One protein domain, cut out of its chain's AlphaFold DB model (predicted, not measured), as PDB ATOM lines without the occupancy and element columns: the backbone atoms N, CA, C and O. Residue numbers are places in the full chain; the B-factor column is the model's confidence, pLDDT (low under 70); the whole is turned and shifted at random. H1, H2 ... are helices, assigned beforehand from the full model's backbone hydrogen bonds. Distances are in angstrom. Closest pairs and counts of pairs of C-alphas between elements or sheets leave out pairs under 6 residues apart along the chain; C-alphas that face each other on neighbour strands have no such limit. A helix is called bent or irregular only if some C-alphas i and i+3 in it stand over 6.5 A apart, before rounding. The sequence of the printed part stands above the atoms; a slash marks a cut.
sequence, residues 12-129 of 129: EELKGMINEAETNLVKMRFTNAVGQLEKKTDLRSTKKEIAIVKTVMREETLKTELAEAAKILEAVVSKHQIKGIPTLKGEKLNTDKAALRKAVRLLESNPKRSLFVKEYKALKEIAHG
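What this domain is: This is residues 12 to 129 of the 129 residues of the protein "50S ribosomal protein L29" of bacterium (UniProt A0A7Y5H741). One long helix, H2, makes the axis of a rod; H1 folds back along its first part, and a hairpin of H3 and H4 packs on its later part through H4. The 118 printed residues hold four named helices, H1 to H4 in order: all helix. The whole is extended, radius of gyration of the C-alphas 21.7 A, spanning 68 by 26 by 23 A.

Where its parts are: H1, residues 12 to 33, begins at C-alpha 12 (-14.027, 1.972, -18.811) and measures 31.8 A. H2, residues 40 to 80, measures 59.9 A. H3 is residues 97 to 108. H4, residues 113 to 128, ends at C-alpha 128 (-24.909, 1.786, 5.305); it is irregular, C-alphas 115 and 118 being 8.6 A apart.

How they stand to each other: H1 touches residues 40 to 57 of H2, closest C-alphas Ile 18 and Ile 50, 5.8 A. H4 touches H2, closest C-alphas Ala 69 and Leu 123, 5.8 A. O i to N i+4 pairs are within hydrogen-bond range throughout H1 and H3, 36 of 37 in H2, 9 of 12 in H4.

The domain as a whole: The printed part has no cut. The long link from H2 to H3 is residues 81 to 96; 18 printed residues have pLDDT under 70, namely residues 80 to 96 and residue 129.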
ATOM      1  N   GLU A  12     -13.486   1.446 -17.553       86.19
ATOM      2  CA  GLU A  12     -14.027   1.972 -18.811       86.19
ATOM      3  C   GLU A  12     -14.490   0.856 -19.751       86.19
ATOM      4  O   GLU A  12     -15.603   0.920 -20.273       86.19
ATOM      5  N   GLU A  13     -13.699  -0.208 -19.884       85.69
ATOM      6  CA  GLU A  13     -14.071  -1.379 -20.680       85.69
ATOM      7  C   GLU A  13     -15.282  -2.090 -20.074       85.69
ATOM      8  O   GLU A  13     -16.232  -2.398 -20.789       85.69
ATOM      9  N   LEU A  14     -15.332  -2.251 -18.745       86.06
ATOM     10  CA  LEU A  14     -16.494  -2.835 -18.060       86.06
ATOM     11  C   LEU A  14     -17.787  -2.052 -18.339       86.06
ATOM     12  O   LEU A  14     -18.849  -2.646 -18.543       86.06
ATOM     13  N   LYS A  15     -17.713  -0.716 -18.373       88.75
ATOM     14  CA  LYS A  15     -18.853   0.142 -18.732       88.75
ATOM     15  C   LYS A  15     -19.250  -0.021 -20.197       88.75
ATOM     16  O   LYS A  15     -20.442  -0.116 -20.483       88.75
ATOM     17  N   GLY A  16     -18.273  -0.090 -21.103       91.12
ATOM     18  CA  GLY A  16     -18.508  -0.373 -22.521       91.12
ATOM     19  C   GLY A  16     -19.264  -1.689 -22.715       91.12
ATOM     20  O   GLY A  16     -20.329  -1.708 -23.330       91.12
ATOM     21  N   MET A  17     -18.797  -2.757 -22.065       87.31
ATOM     22  CA  MET A  17     -19.429  -4.078 -22.113       87.31
ATOM     23  C   MET A  17     -20.865  -4.078 -21.576       87.31
ATOM     24  O   MET A  17     -21.731  -4.750 -22.136       87.31
ATOM     25  N   ILE A  18     -21.146  -3.327 -20.503       91.25
ATOM     26  CA  ILE A  18     -22.516  -3.179 -19.986       91.25
ATOM     27  C   ILE A  18     -23.410  -2.521 -21.036       91.25
ATOM     28  O   ILE A  18     -24.495  -3.032 -21.304       91.25
ATOM     29  N   ASN A  19     -22.960  -1.420 -21.638       93.12
ATOM     30  CA  ASN A  19     -23.750  -0.683 -22.622       93.12
ATOM     31  C   ASN A  19     -24.057  -1.552 -23.849       93.12
ATOM     32  O   ASN A  19     -25.203  -1.640 -24.293       93.12
ATOM     33  N   GLU A  20     -23.055  -2.259 -24.366       92.44
ATOM     34  CA  GLU A  20     -23.232  -3.190 -25.480       92.44
ATOM     35  C   GLU A  20     -24.205  -4.320 -25.123       92.44
ATOM     36  O   GLU A  20     -25.164  -4.578 -25.855       92.44
ATOM     37  N   ALA A  21     -24.037  -4.950 -23.958       91.50
ATOM     38  CA  ALA A  21     -24.924  -6.019 -23.510       91.50
ATOM     39  C   ALA A  21     -26.367  -5.534 -23.275       91.50
ATOM     40  O   ALA A  21     -27.319  -6.260 -23.575       91.50
ATOM     41  N   GLU A  22     -26.564  -4.311 -22.782       92.81
ATOM     42  CA  GLU A  22     -27.886  -3.709 -22.592       92.81
ATOM     43  C   GLU A  22     -28.569  -3.387 -23.925       92.81
ATOM     44  O   GLU A  22     -29.742  -3.726 -24.104       92.81
ATOM     45  N   THR A  23     -27.845  -2.819 -24.894       94.56
ATOM     46  CA  THR A  23     -28.397  -2.576 -26.239       94.56
ATOM     47  C   THR A  23     -28.791  -3.884 -26.926       94.56
ATOM     48  O   THR A  23     -29.876  -3.982 -27.504       94.56
ATOM     49  N   ASN A  24     -27.967  -4.928 -26.794       92.25
ATOM     50  CA  ASN A  24     -28.277  -6.262 -27.298       92.25
ATOM     51  C   ASN A  24     -29.494  -6.863 -26.590       92.25
ATOM     52  O   ASN A  24     -30.393  -7.382 -27.249       92.25
ATOM     53  N   LEU A  25     -29.597  -6.724 -25.265       93.50
ATOM     54  CA  LEU A  25     -30.756  -7.192 -24.510       93.50
ATOM     55  C   LEU A  25     -32.051  -6.515 -24.976       93.50
ATOM     56  O   LEU A  25     -33.083  -7.176 -25.076       93.50
ATOM     57  N   VAL A  26     -32.010  -5.212 -25.258       93.94
ATOM     58  CA  VAL A  26     -33.159  -4.463 -25.777       93.94
ATOM     59  C   VAL A  26     -33.568  -4.994 -27.153       93.94
ATOM     60  O   VAL A  26     -34.735  -5.336 -27.339       93.94
ATOM     61  N   LYS A  27     -32.617  -5.180 -28.077       92.69
ATOM     62  CA  LYS A  27     -32.880  -5.800 -29.389       92.69
ATOM     63  C   LYS A  27     -33.510  -7.188 -29.247       92.69
ATOM     64  O   LYS A  27     -34.528  -7.465 -29.871       92.69
ATOM     65  N   MET A  28     -32.971  -8.030 -28.365       91.56
ATOM     66  CA  MET A  28     -33.497  -9.376 -28.111       91.56
ATOM     67  C   MET A  28     -34.896  -9.364 -27.483       91.56
ATOM     68  O   MET A  28     -35.690 -10.274 -27.709       91.56
ATOM     69  N   ARG A  29     -35.227  -8.347 -26.675       92.19
ATOM     70  CA  ARG A  29     -36.587  -8.171 -26.146       92.19
ATOM     71  C   ARG A  29     -37.566  -7.808 -27.257       92.19
ATOM     72  O   ARG A  29     -38.664  -8.357 -27.261       92.19
ATOM     73  N   PHE A  30     -37.164  -6.946 -28.190       93.25
ATOM     74  CA  PHE A  30     -37.980  -6.609 -29.354       93.25
ATOM     75  C   PHE A  30     -38.220  -7.830 -30.245       93.25
ATOM     76  O   PHE A  30     -39.369  -8.150 -30.531       93.25
ATOM     77  N   THR A  31     -37.176  -8.579 -30.612       90.00
ATOM     78  CA  THR A  31     -37.333  -9.787 -31.444       90.00
ATOM     79  C   THR A  31     -38.167 -10.867 -30.755       90.00
ATOM     80  O   THR A  31     -38.980 -11.532 -31.395       90.00
ATOM     81  N   ASN A  32     -38.036 -11.011 -29.432       92.19
ATOM     82  CA  ASN A  32     -38.879 -11.910 -28.648       92.19
ATOM     83  C   ASN A  32     -40.345 -11.460 -28.598       92.19
ATOM     84  O   ASN A  32     -41.228 -12.312 -28.615       92.19
ATOM     85  N   ALA A  33     -40.616 -10.152 -28.546       91.38
ATOM     86  CA  ALA A  33     -41.979  -9.618 -28.586       91.38
ATOM     87  C   ALA A  33     -42.655  -9.867 -29.944       91.38
ATOM     88  O   ALA A  33     -43.842 -10.167 -29.986       91.38
ATOM     89  N   VAL A  34     -41.884  -9.815 -31.036       92.75
ATOM     90  CA  VAL A  34     -42.341 -10.170 -32.394       92.75
ATOM     91  C   VAL A  34     -42.473 -11.695 -32.576       92.75
ATOM     92  O   VAL A  34     -43.044 -12.163 -33.555       92.75
ATOM     93  N   GLY A  35     -41.981 -12.498 -31.626       87.19
ATOM     94  CA  GLY A  35     -42.084 -13.961 -31.654       87.19
ATOM     95  C   GLY A  35     -41.071 -14.658 -32.568       87.19
ATOM     96  O   GLY A  35     -41.162 -15.865 -32.758       87.19
ATOM     97  N   GLN A  36     -40.087 -13.926 -33.098       86.56
ATOM     98  CA  GLN A  36     -39.063 -14.435 -34.023       86.56
ATOM     99  C   GLN A  36     -37.758 -14.841 -33.323       86.56
ATOM    100  O   GLN A  36     -36.756 -15.121 -33.974       86.56
ATOM    101  N   LEU A  37     -37.727 -14.836 -31.988       84.50
ATOM    102  CA  LEU A  37     -36.520 -15.205 -31.259       84.50
ATOM    103  C   LEU A  37     -36.323 -16.726 -31.278       84.50
ATOM    104  O   LEU A  37     -37.085 -17.460 -30.651       84.50
ATOM    105  N   GLU A  38     -35.247 -17.175 -31.923       80.06
ATOM    106  CA  GLU A  38     -34.896 -18.595 -32.046       80.06
ATOM    107  C   GLU A  38     -34.644 -19.261 -30.685       80.06
ATOM    108  O   GLU A  38     -35.080 -20.384 -30.433       80.06
ATOM    109  N   LYS A  39     -33.945 -18.562 -29.780       88.75
ATOM    110  CA  LYS A  39     -33.497 -19.104 -28.492       88.75
ATOM    111  C   LYS A  39     -33.775 -18.147 -27.339       88.75
ATOM    112  O   LYS A  39     -33.020 -17.226 -27.039       88.75
ATOM    113  N   LYS A  40     -34.841 -18.430 -26.587       86.31
ATOM    114  CA  LYS A  40     -35.192 -17.694 -25.354       86.31
ATOM    115  C   LYS A  40     -34.144 -17.831 -24.243       86.31
ATOM    116  O   LYS A  40     -34.107 -17.004 -23.331       86.31
ATOM    117  N   THR A  41     -33.287 -18.849 -24.311       89.38
ATOM    118  CA  THR A  41     -32.146 -19.036 -23.402       89.38
ATOM    119  C   THR A  41     -31.166 -17.875 -23.457       89.38
ATOM    120  O   THR A  41     -30.582 -17.528 -22.431       89.38
ATOM    121  N   ASP A  42     -31.054 -17.227 -24.613       86.88
ATOM    122  CA  ASP A  42     -30.033 -16.215 -24.851       86.88
ATOM    123  C   ASP A  42     -30.386 -14.912 -24.115       86.88
ATOM    124  O   ASP A  42     -29.530 -14.224 -23.570       86.88
ATOM    125  N   LEU A  43     -31.680 -14.620 -23.935       89.62
ATOM    126  CA  LEU A  43     -32.127 -13.535 -23.051       89.62
ATOM    127  C   LEU A  43     -31.640 -13.731 -21.610       89.62
ATOM    128  O   LEU A  43     -31.346 -12.763 -20.904       89.62
ATOM    129  N   ARG A  44     -31.603 -14.982 -21.140       90.62
ATOM    130  CA  ARG A  44     -31.150 -15.306 -19.784       90.62
ATOM    131  C   ARG A  44     -29.631 -15.225 -19.680       90.62
ATOM    132  O   ARG A  44     -29.154 -14.752 -18.649       90.62
ATOM    133  N   SER A  45     -28.887 -15.652 -20.702       90.88
ATOM    134  CA  SER A  45     -27.430 -15.498 -20.713       90.88
ATOM    135  C   SER A  45     -27.049 -14.023 -20.702       90.88
ATOM    136  O   SER A  45     -26.375 -13.618 -19.764       90.88
ATOM    137  N   THR A  46     -27.583 -13.193 -21.602       89.81
ATOM    138  CA  THR A  46     -27.244 -11.758 -21.672       89.81
ATOM    139  C   THR A  46     -27.562 -11.024 -20.363       89.81
ATOM    140  O   THR A  46     -26.764 -10.231 -19.873       89.81
ATOM    141  N   LYS A  47     -28.691 -11.343 -19.705       91.38
ATOM    142  CA  LYS A  47     -29.000 -10.815 -18.358       91.38
ATOM    143  C   LYS A  47     -27.959 -11.220 -17.313       91.38
ATOM    144  O   LYS A  47     -27.599 -10.410 -16.462       91.38
ATOM    145  N   LYS A  48     -27.506 -12.477 -17.350       91.56
ATOM    146  CA  LYS A  48     -26.490 -12.992 -16.427       91.56
ATOM    147  C   LYS A  48     -25.141 -12.315 -16.662       91.56
ATOM    148  O   LYS A  48     -24.447 -12.031 -15.694       91.56
ATOM    149  N   GLU A  49     -24.793 -12.033 -17.910       88.88
ATOM    150  CA  GLU A  49     -23.559 -11.327 -18.268       88.88
ATOM    151  C   GLU A  49     -23.554  -9.908 -17.698       88.88
ATOM    152  O   GLU A  49     -22.644  -9.563 -16.947       88.88
ATOM    153  N   ILE A  50     -24.633  -9.146 -17.906       91.38
ATOM    154  CA  ILE A  50     -24.800  -7.812 -17.305       91.38
ATOM    155  C   ILE A  50     -24.684  -7.877 -15.777       91.38
ATOM    156  O   ILE A  50     -24.019  -7.039 -15.168       91.38
ATOM    157  N   ALA A  51     -25.320  -8.870 -15.147       92.44
ATOM    158  CA  ALA A  51     -25.263  -9.035 -13.699       92.44
ATOM    159  C   ALA A  51     -23.827  -9.280 -13.213       92.44
ATOM    160  O   ALA A  51     -23.391  -8.601 -12.292       92.44
ATOM    161  N   ILE A  52     -23.077 -10.180 -13.860       90.06
ATOM    162  CA  ILE A  52     -21.679 -10.473 -13.510       90.06
ATOM    163  C   ILE A  52     -20.825  -9.202 -13.586       90.06
ATOM    164  O   ILE A  52     -20.123  -8.891 -12.626       90.06
ATOM    165  N   VAL A  53     -20.909  -8.453 -14.689       89.06
ATOM    166  CA  VAL A  53     -20.098  -7.241 -14.889       89.06
ATOM    167  C   VAL A  53     -20.445  -6.165 -13.854       89.06
ATOM    168  O   VAL A  53     -19.550  -5.595 -13.230       89.06
ATOM    169  N   LYS A  54     -21.740  -5.945 -13.582       89.88
ATOM    170  CA  LYS A  54     -22.187  -5.008 -12.536       89.88
ATOM    171  C   LYS A  54     -21.734  -5.436 -11.140       89.88
ATOM    172  O   LYS A  54     -21.346  -4.583 -10.345       89.88
ATOM    173  N   THR A  55     -21.759  -6.734 -10.838       90.81
ATOM    174  CA  THR A  55     -21.284  -7.260  -9.554       90.81
ATOM    175  C   THR A  55     -19.787  -7.032  -9.381       90.81
ATOM    176  O   THR A  55     -19.397  -6.503  -8.348       90.81
ATOM    177  N   VAL A  56     -18.961  -7.339 -10.388       88.12
ATOM    178  CA  VAL A  56     -17.505  -7.102 -10.329       88.12
ATOM    179  C   VAL A  56     -17.196  -5.616 -10.140       88.12
ATOM    180  O   VAL A  56     -16.397  -5.259  -9.280       88.12
ATOM    181  N   MET A  57     -17.886  -4.733 -10.868       86.69
ATOM    182  CA  MET A  57     -17.722  -3.289 -10.690       86.69
ATOM    183  C   MET A  57     -18.073  -2.852  -9.257       86.69
ATOM    184  O   MET A  57     -17.335  -2.074  -8.652       86.69
ATOM    185  N   ARG A  58     -19.162  -3.379  -8.675       87.81
ATOM    186  CA  ARG A  58     -19.533  -3.068  -7.285       87.81
ATOM    187  C   ARG A  58     -18.519  -3.625  -6.284       87.81
ATOM    188  O   ARG A  58     -18.185  -2.917  -5.338       87.81
ATOM    189  N   GLU A  59     -18.015  -4.841  -6.490       84.94
ATOM    190  CA  GLU A  59     -16.965  -5.448  -5.658       84.94
ATOM    191  C   GLU A  59     -15.729  -4.542  -5.567       84.94
ATOM    192  O   GLU A  59     -15.245  -4.292  -4.464       84.94
ATOM    193  N   GLU A  60     -15.253  -3.999  -6.690       82.75
ATOM    194  CA  GLU A  60     -14.097  -3.091  -6.704       82.75
ATOM    195  C   GLU A  60     -14.388  -1.764  -5.990       82.75
ATOM    196  O   GLU A  60     -13.605  -1.345  -5.138       82.75
ATOM    197  N   THR A  61     -15.551  -1.145  -6.236       83.75
ATOM    198  CA  THR A  61     -15.925   0.101  -5.531       83.75
ATOM    199  C   THR A  61     -16.051  -0.088  -4.018       83.75
ATOM    200  O   THR A  61     -15.628   0.765  -3.244       83.75
ATOM    201  N   LEU A  62     -16.575  -1.231  -3.564       82.44
ATOM    202  CA  LEU A  62     -16.690  -1.523  -2.137       82.44
ATOM    203  C   LEU A  62     -15.313  -1.692  -1.487       82.44
ATOM    204  O   LEU A  62     -15.115  -1.247  -0.360       82.44
ATOM    205  N   LYS A  63     -14.345  -2.299  -2.183       81.12
ATOM    206  CA  LYS A  63     -12.969  -2.415  -1.675       81.12
ATOM    207  C   LYS A  63     -12.327  -1.041  -1.487       81.12
ATOM    208  O   LYS A  63     -11.689  -0.817  -0.458       81.12
ATOM    209  N   THR A  64     -12.499  -0.130  -2.448       82.88
ATOM    210  CA  THR A  64     -11.953   1.233  -2.345       82.88
ATOM    211  C   THR A  64     -12.626   2.019  -1.221       82.88
ATOM    212  O   THR A  64     -11.928   2.584  -0.383       82.88
ATOM    213  N   GLU A  65     -13.960   1.964  -1.124       80.00
ATOM    214  CA  GLU A  65     -14.738   2.630  -0.067       80.00
ATOM    215  C   GLU A  65     -14.354   2.123   1.340       80.00
ATOM    216  O   GLU A  65     -14.154   2.913   2.265       80.00
ATOM    217  N   LEU A  66     -14.185   0.806   1.519       76.06
ATOM    218  CA  LEU A  66     -13.764   0.220   2.799       76.06
ATOM    219  C   LEU A  66     -12.332   0.628   3.182       76.06
ATOM    220  O   LEU A  66     -12.065   0.904   4.355       76.06
ATOM    221  N   ALA A  67     -11.421   0.711   2.208       75.88
ATOM    222  CA  ALA A  67     -10.049   1.159   2.440       75.88
ATOM    223  C   ALA A  67      -9.978   2.646   2.835       75.88
ATOM    224  O   ALA A  67      -9.171   3.029   3.685       75.88
ATOM    225  N   GLU A  68     -10.823   3.496   2.250       76.81
ATOM    226  CA  GLU A  68     -10.949   4.905   2.642       76.81
ATOM    227  C   GLU A  68     -11.523   5.048   4.052       76.81
ATOM    228  O   GLU A  68     -10.972   5.780   4.879       76.81
ATOM    229  N   ALA A  69     -12.571   4.287   4.368       73.19
ATOM    230  CA  ALA A  69     -13.174   4.282   5.691       73.19
ATOM    231  C   ALA A  69     -12.185   3.837   6.783       73.19
ATOM    232  O   ALA A  69     -12.151   4.425   7.867       73.19
ATOM    233  N   ALA A  70     -11.326   2.854   6.492       73.75
ATOM    234  CA  ALA A  70     -10.240   2.456   7.382       73.75
ATOM    235  C   ALA A  70      -9.291   3.630   7.687       73.75
ATOM    236  O   ALA A  70      -9.063   3.956   8.852       73.75
ATOM    237  N   LYS A  71      -8.807   4.341   6.663       78.38
ATOM    238  CA  LYS A  71      -7.916   5.502   6.854       78.38
ATOM    239  C   LYS A  71      -8.566   6.598   7.701       78.38
ATOM    240  O   LYS A  71      -7.924   7.166   8.584       78.38
ATOM    241  N   ILE A  72      -9.846   6.884   7.455       77.12
ATOM    242  CA  ILE A  72     -10.601   7.887   8.218       77.12
ATOM    243  C   ILE A  72     -10.725   7.458   9.686       77.12
ATOM    244  O   ILE A  72     -10.486   8.268  10.582       77.12
ATOM    245  N   LEU A  73     -11.048   6.189   9.952       71.81
ATOM    246  CA  LEU A  73     -11.138   5.654  11.312       71.81
ATOM    247  C   LEU A  73      -9.811   5.753  12.066       71.81
ATOM    248  O   LEU A  73      -9.797   6.204  13.212       71.81
ATOM    249  N   GLU A  74      -8.698   5.393  11.426       74.94
ATOM    250  CA  GLU A  74      -7.365   5.516  12.023       74.94
ATOM    251  C   GLU A  74      -7.040   6.968  12.392       74.94
ATOM    252  O   GLU A  74      -6.589   7.254  13.506       74.94
ATOM    253  N   ALA A  75      -7.333   7.903  11.482       77.44
ATOM    254  CA  ALA A  75      -7.107   9.325  11.695       77.44
ATOM    255  C   ALA A  75      -7.967   9.884  12.839       77.44
ATOM    256  O   ALA A  75      -7.469  10.648  13.668       77.44
ATOM    257  N   VAL A  76      -9.245   9.498  12.919       73.50
ATOM    258  CA  VAL A  76     -10.159   9.951  13.979       73.50
ATOM    259  C   VAL A  76      -9.706   9.438  15.343       73.50
ATOM    260  O   VAL A  76      -9.645  10.229  16.288       73.50
ATOM    261  N   VAL A  77      -9.345   8.155  15.449       72.38
ATOM    262  CA  VAL A  77      -8.898   7.567  16.721       72.38
ATOM    263  C   VAL A  77      -7.572   8.176  17.177       72.38
ATOM    264  O   VAL A  77      -7.441   8.520  18.353       72.38
ATOM    265  N   SER A  78      -6.630   8.385  16.251       72.62
ATOM    266  CA  SER A  78      -5.318   8.979  16.545       72.62
ATOM    267  C   SER A  78      -5.434  10.435  17.003       72.62
ATOM    268  O   SER A  78      -4.837  10.815  18.008       72.62
ATOM    269  N   LYS A  79      -6.248  11.249  16.317       73.56
ATOM    270  CA  LYS A  79      -6.442  12.672  16.653       73.56
ATOM    271  C   LYS A  79      -7.185  12.887  17.975       73.56
ATOM    272  O   LYS A  79      -6.906  13.856  18.671       73.56
ATOM    273  N   HIS A  80      -8.119  12.003  18.330       68.38
ATOM    274  CA  HIS A  80      -9.022  12.211  19.472       68.38
ATOM    275  C   HIS A  80      -8.737  11.305  20.682       68.38
ATOM    276  O   HIS A  80      -9.491  11.350  21.658       68.38
ATOM    277  N   GLN A  81      -7.662  10.503  20.634       66.56
ATOM    278  CA  GLN A  81      -7.237   9.564  21.687       66.56
ATOM    279  C   GLN A  81      -8.385   8.673  22.204       66.56
ATOM    280  O   GLN A  81      -8.549   8.462  23.409       66.56
ATOM    281  N   ILE A  82      -9.230   8.176  21.298       64.94
ATOM    282  CA  ILE A  82     -10.412   7.392  21.673       64.94
ATOM    283  C   ILE A  82      -9.973   5.966  22.033       64.94
ATOM    284  O   ILE A  82      -9.551   5.205  21.167       64.94
ATOM    285  N   LYS A  83     -10.083   5.585  23.311       59.12
ATOM    286  CA  LYS A  83      -9.799   4.215  23.776       59.12
ATOM    287  C   LYS A  83     -10.974   3.277  23.457       59.12
ATOM    288  O   LYS A  83     -12.126   3.672  23.592       59.12
ATOM    289  N   GLY A  84     -10.683   2.030  23.076       58.00
ATOM    290  CA  GLY A  84     -11.683   0.955  22.945       58.00
ATOM    291  C   GLY A  84     -12.370   0.814  21.580       58.00
ATOM    292  O   GLY A  84     -13.188  -0.089  21.414       58.00
ATOM    293  N   ILE A  85     -12.037   1.648  20.590       60.88
ATOM    294  CA  ILE A  85     -12.431   1.403  19.194       60.88
ATOM    295  C   ILE A  85     -11.395   0.457  18.577       60.88
ATOM    296  O   ILE A  85     -10.204   0.730  18.728       60.88
ATOM    297  N   PRO A  86     -11.804  -0.628  17.892       59.69
ATOM    298  CA  PRO A  86     -10.877  -1.514  17.195       59.69
ATOM    299  C   PRO A  86     -10.068  -0.725  16.157       59.69
ATOM    300  O   PRO A  86     -10.553  -0.415  15.069       59.69
ATOM    301  N   THR A  87      -8.836  -0.357  16.497       56.94
ATOM    302  CA  THR A  87      -7.895   0.264  15.568       56.94
ATOM    303  C   THR A  87      -7.129  -0.830  14.855       56.94
ATOM    304  O   THR A  87      -6.230  -1.419  15.435       56.94
ATOM    305  N   LEU A  88      -7.558  -1.104  13.619       51.69
ATOM    306  CA  LEU A  88      -6.855  -1.496  12.376       51.69
ATOM    307  C   LEU A  88      -5.569  -2.348  12.378       51.69
ATOM    308  O   LEU A  88      -5.072  -2.684  11.307       51.69
ATOM    309  N   LYS A  89      -5.055  -2.799  13.516       43.72
ATOM    310  CA  LYS A  89      -3.985  -3.784  13.625       43.72
ATOM    311  C   LYS A  89      -4.597  -5.128  14.004       43.72
ATOM    312  O   LYS A  89      -4.468  -5.566  15.138       43.72
ATOM    313  N   GLY A  90      -5.284  -5.781  13.066       45.62
ATOM    314  CA  GLY A  90      -5.470  -7.235  13.169       45.62
ATOM    315  C   GLY A  90      -6.808  -7.816  12.732       45.62
ATOM    316  O   GLY A  90      -6.821  -8.962  12.297       45.62
ATOM    317  N   GLU A  91      -7.912  -7.068  12.761       44.00
ATOM    318  CA  GLU A  91      -9.202  -7.570  12.261       44.00
ATOM    319  C   GLU A  91      -9.647  -6.809  11.012       44.00
ATOM    320  O   GLU A  91      -9.680  -5.580  10.973       44.00
ATOM    321  N   LYS A  92      -9.921  -7.588   9.965       47.94
ATOM    322  CA  LYS A  92     -10.084  -7.232   8.550       47.94
ATOM    323  C   LYS A  92     -11.206  -6.212   8.276       47.94
ATOM    324  O   LYS A  92     -12.223  -6.528   7.664       47.94
ATOM    325  N   LEU A  93     -11.013  -4.947   8.643       50.00
ATOM    326  CA  LEU A  93     -11.947  -3.878   8.268       50.00
ATOM    327  C   LEU A  93     -12.020  -3.673   6.740       50.00
ATOM    328  O   LEU A  93     -13.032  -3.209   6.225       50.00
ATOM    329  N   ASN A  94     -10.979  -4.092   6.015       51.03
ATOM    330  CA  ASN A  94     -10.930  -4.070   4.551       51.03
ATOM    331  C   ASN A  94     -11.870  -5.096   3.889       51.03
ATOM    332  O   ASN A  94     -12.076  -5.016   2.681       51.03
ATOM    333  N   THR A  95     -12.423  -6.060   4.636       54.84
ATOM    334  CA  THR A  95     -13.308  -7.101   4.081       54.84
ATOM    335  C   THR A  95     -14.710  -7.082   4.680       54.84
ATOM    336  O   THR A  95     -15.668  -7.418   3.987       54.84
ATOM    337  N   ASP A  96     -14.863  -6.638   5.934       64.12
ATOM    338  CA  ASP A  96     -16.094  -6.874   6.685       64.12
ATOM    339  C   ASP A  96     -16.841  -5.570   7.002       64.12
ATOM    340  O   ASP A  96     -16.615  -4.903   8.016       64.12
ATOM    341  N   LYS A  97     -17.851  -5.251   6.181       71.00
ATOM    342  CA  LYS A  97     -18.790  -4.128   6.399       71.00
ATOM    343  C   LYS A  97     -19.462  -4.162   7.783       71.00
ATOM    344  O   LYS A  97     -19.841  -3.128   8.332       71.00
ATOM    345  N   ALA A  98     -19.592  -5.349   8.382       73.00
ATOM    346  CA  ALA A  98     -20.102  -5.532   9.741       73.00
ATOM    347  C   ALA A  98     -19.178  -4.925  10.811       73.00
ATOM    348  O   ALA A  98     -19.663  -4.294  11.755       73.00
ATOM    349  N   ALA A  99     -17.861  -5.060  10.645       71.44
ATOM    350  CA  ALA A  99     -16.881  -4.457  11.538       71.44
ATOM    351  C   ALA A  99     -16.914  -2.924  11.426       71.44
ATOM    352  O   ALA A  99     -16.926  -2.242  12.452       71.44
ATOM    353  N   LEU A 100     -17.076  -2.385  10.209       74.25
ATOM    354  CA  LEU A 100     -17.277  -0.948   9.991       74.25
ATOM    355  C   LEU A 100     -18.533  -0.436  10.714       74.25
ATOM    356  O   LEU A 100     -18.470   0.543  11.451       74.25
ATOM    357  N   ARG A 101     -19.664  -1.143  10.596       78.88
ATOM    358  CA  ARG A 101     -20.902  -0.799  11.321       78.88
ATOM    359  C   ARG A 101     -20.720  -0.832  12.837       78.88
ATOM    360  O   ARG A 101     -21.237   0.042  13.529       78.88
ATOM    361  N   LYS A 102     -19.995  -1.822  13.368       78.75
ATOM    362  CA  LYS A 102     -19.694  -1.914  14.805       78.75
ATOM    363  C   LYS A 102     -18.836  -0.729  15.264       78.75
ATOM    364  O   LYS A 102     -19.153  -0.126  16.283       78.75
ATOM    365  N   ALA A 103     -17.817  -0.355  14.491       74.06
ATOM    366  CA  ALA A 103     -16.976   0.808  14.769       74.06
ATOM    367  C   ALA A 103     -17.771   2.126  14.721       74.06
ATOM    368  O   ALA A 103     -17.652   2.945  15.632       74.06
ATOM    369  N   VAL A 104     -18.643   2.302  13.721       79.88
ATOM    370  CA  VAL A 104     -19.532   3.472  13.620       79.88
ATOM    371  C   VAL A 104     -20.452   3.570  14.838       79.88
ATOM    372  O   VAL A 104     -20.545   4.646  15.415       79.88
ATOM    373  N   ARG A 105     -21.061   2.469  15.302       80.88
ATOM    374  CA  ARG A 105     -21.879   2.481  16.534       80.88
ATOM    375  C   ARG A 105     -21.087   2.925  17.765       80.88
ATOM    376  O   ARG A 105     -21.588   3.708  18.561       80.88
ATOM    377  N   LEU A 106     -19.844   2.465  17.917       79.19
ATOM    378  CA  LEU A 106     -18.990   2.890  19.033       79.19
ATOM    379  C   LEU A 106     -18.639   4.386  18.952       79.19
ATOM    380  O   LEU A 106     -18.580   5.062  19.977       79.19
ATOM    381  N   LEU A 107     -18.461   4.921  17.740       76.75
ATOM    382  CA  LEU A 107     -18.289   6.359  17.515       76.75
ATOM    383  C   LEU A 107     -19.567   7.164  17.800       76.75
ATOM    384  O   LEU A 107     -19.468   8.304  18.251       76.75
ATOM    385  N   GLU A 108     -20.756   6.595  17.567       79.62
ATOM    386  CA  GLU A 108     -22.040   7.247  17.875       79.62
ATOM    387  C   GLU A 108     -22.217   7.516  19.366       79.62
ATOM    388  O   GLU A 108     -22.721   8.581  19.725       79.62
ATOM    389  N   SER A 109     -21.787   6.573  20.207       79.88
ATOM    390  CA  SER A 109     -21.886   6.635  21.671       79.88
ATOM    391  C   SER A 109     -20.768   7.447  22.337       79.88
ATOM    392  O   SER A 109     -20.735   7.553  23.561       79.88
ATOM    393  N   ASN A 110     -19.833   8.008  21.567       77.81
ATOM    394  CA  ASN A 110     -18.685   8.723  22.115       77.81
ATOM    395  C   ASN A 110     -19.057  10.157  22.554       77.81
ATOM    396  O   ASN A 110     -19.564  10.929  21.734       77.81
ATOM    397  N   PRO A 111     -18.728  10.580  23.792       74.75
ATOM    398  CA  PRO A 111     -19.000  11.938  24.276       74.75
ATOM    399  C   PRO A 111     -18.306  13.046  23.463       74.75
ATOM    400  O   PRO A 111     -18.789  14.173  23.423       74.75
ATOM    401  N   LYS A 112     -17.196  12.747  22.775       77.75
ATOM    402  CA  LYS A 112     -16.432  13.703  21.951       77.75
ATOM    403  C   LYS A 112     -16.857  13.739  20.476       77.75
ATOM    404  O   LYS A 112     -16.138  14.287  19.644       77.75
ATOM    405  N   ARG A 113     -18.017  13.170  20.128       73.44
ATOM    406  CA  ARG A 113     -18.507  13.045  18.740       73.44
ATOM    407  C   ARG A 113     -18.620  14.369  17.981       73.44
ATOM    408  O   ARG A 113     -18.441  14.383  16.765       73.44
ATOM    409  N   SER A 114     -18.889  15.472  18.677       76.81
ATOM    410  CA  SER A 114     -18.952  16.812  18.078       76.81
ATOM    411  C   SER A 114     -17.656  17.223  17.369       76.81
ATOM    412  O   SER A 114     -17.704  18.034  16.447       76.81
ATOM    413  N   LEU A 115     -16.516  16.638  17.746       78.25
ATOM    414  CA  LEU A 115     -15.204  16.981  17.198       78.25
ATOM    415  C   LEU A 115     -14.921  16.350  15.826       78.25
ATOM    416  O   LEU A 115     -14.059  16.841  15.108       78.25
ATOM    417  N   PHE A 116     -15.654  15.301  15.436       75.88
ATOM    418  CA  PHE A 116     -15.408  14.552  14.194       75.88
ATOM    419  C   PHE A 116     -16.699  14.263  13.407       75.88
ATOM    420  O   PHE A 116     -16.868  13.210  12.795       75.88
ATOM    421  N   VAL A 117     -17.663  15.193  13.432       79.81
ATOM    422  CA  VAL A 117     -18.994  15.002  12.818       79.81
ATOM    423  C   VAL A 117     -18.910  14.732  11.315       79.81
ATOM    424  O   VAL A 117     -19.697  13.934  10.802       79.81
ATOM    425  N   LYS A 118     -17.981  15.384  10.606       82.44
ATOM    426  CA  LYS A 118     -17.811  15.221   9.153       82.44
ATOM    427  C   LYS A 118     -17.253  13.838   8.824       82.44
ATOM    428  O   LYS A 118     -17.832  13.133   8.002       82.44
ATOM    429  N   GLU A 119     -16.197  13.428   9.520       80.19
ATOM    430  CA  GLU A 119     -15.577  12.112   9.372       80.19
ATOM    431  C   GLU A 119     -16.560  10.996   9.745       80.19
ATOM    432  O   GLU A 119     -16.702  10.012   9.025       80.19
ATOM    433  N   TYR A 120     -17.308  11.177  10.835       79.81
ATOM    434  CA  TYR A 120     -18.331  10.229  11.266       79.81
ATOM    435  C   TYR A 120     -19.475  10.086  10.249       79.81
ATOM    436  O   TYR A 120     -19.926   8.966  10.006       79.81
ATOM    437  N   LYS A 121     -19.956  11.183   9.647       82.81
ATOM    438  CA  LYS A 121     -21.005  11.119   8.614       82.81
ATOM    439  C   LYS A 121     -20.532  10.331   7.393       82.81
ATOM    440  O   LYS A 121     -21.243   9.422   6.976       82.81
ATOM    441  N   ALA A 122     -19.316  10.594   6.917       81.62
ATOM    442  CA  ALA A 122     -18.715   9.843   5.815       81.62
ATOM    443  C   ALA A 122     -18.593   8.341   6.142       81.62
ATOM    444  O   ALA A 122     -18.992   7.490   5.352       81.62
ATOM    445  N   LEU A 123     -18.137   7.993   7.351       79.88
ATOM    446  CA  LEU A 123     -18.065   6.596   7.796       79.88
ATOM    447  C   LEU A 123     -19.439   5.922   7.878       79.88
ATOM    448  O   LEU A 123     -19.574   4.743   7.548       79.88
ATOM    449  N   LYS A 124     -20.465   6.653   8.326       82.00
ATOM    450  CA  LYS A 124     -21.839   6.148   8.401       82.00
ATOM    451  C   LYS A 124     -22.418   5.898   7.012       82.00
ATOM    452  O   LYS A 124     -23.064   4.872   6.814       82.00
ATOM    453  N   GLU A 125     -22.178   6.799   6.069       83.25
ATOM    454  CA  GLU A 125     -22.604   6.637   4.677       83.25
ATOM    455  C   GLU A 125     -21.979   5.379   4.065       83.25
ATOM    456  O   GLU A 125     -22.712   4.517   3.587       83.25
ATOM    457  N   ILE A 126     -20.667   5.181   4.224       80.38
ATOM    458  CA  ILE A 126     -19.961   3.987   3.723       80.38
ATOM    459  C   ILE A 126     -20.424   2.694   4.434       80.38
ATOM    460  O   ILE A 126     -20.510   1.617   3.843       80.38
ATOM    461  N   ALA A 127     -20.774   2.763   5.722       75.81
ATOM    462  CA  ALA A 127     -21.256   1.599   6.470       75.81
ATOM    463  C   ALA A 127     -22.665   1.139   6.075       75.81
ATOM    464  O   ALA A 127     -22.996  -0.051   6.230       75.81
ATOM    465  N   HIS A 128     -23.500   2.050   5.580       76.50
ATOM    466  CA  HIS A 128     -24.909   1.786   5.305       76.50
ATOM    467  C   HIS A 128     -25.285   1.782   3.814       76.50
ATOM    468  O   HIS A 128     -26.239   1.075   3.492       76.50
ATOM    469  N   GLY A 129     -24.540   2.451   2.926       65.56
ATOM    470  CA  GLY A 129     -24.692   2.377   1.457       65.56
ATOM    471  C   GLY A 129     -23.941   1.205   0.850       65.56
ATOM    472  O   GLY A 129     -24.493   0.436   0.035       65.56
TER     473      GLY A 129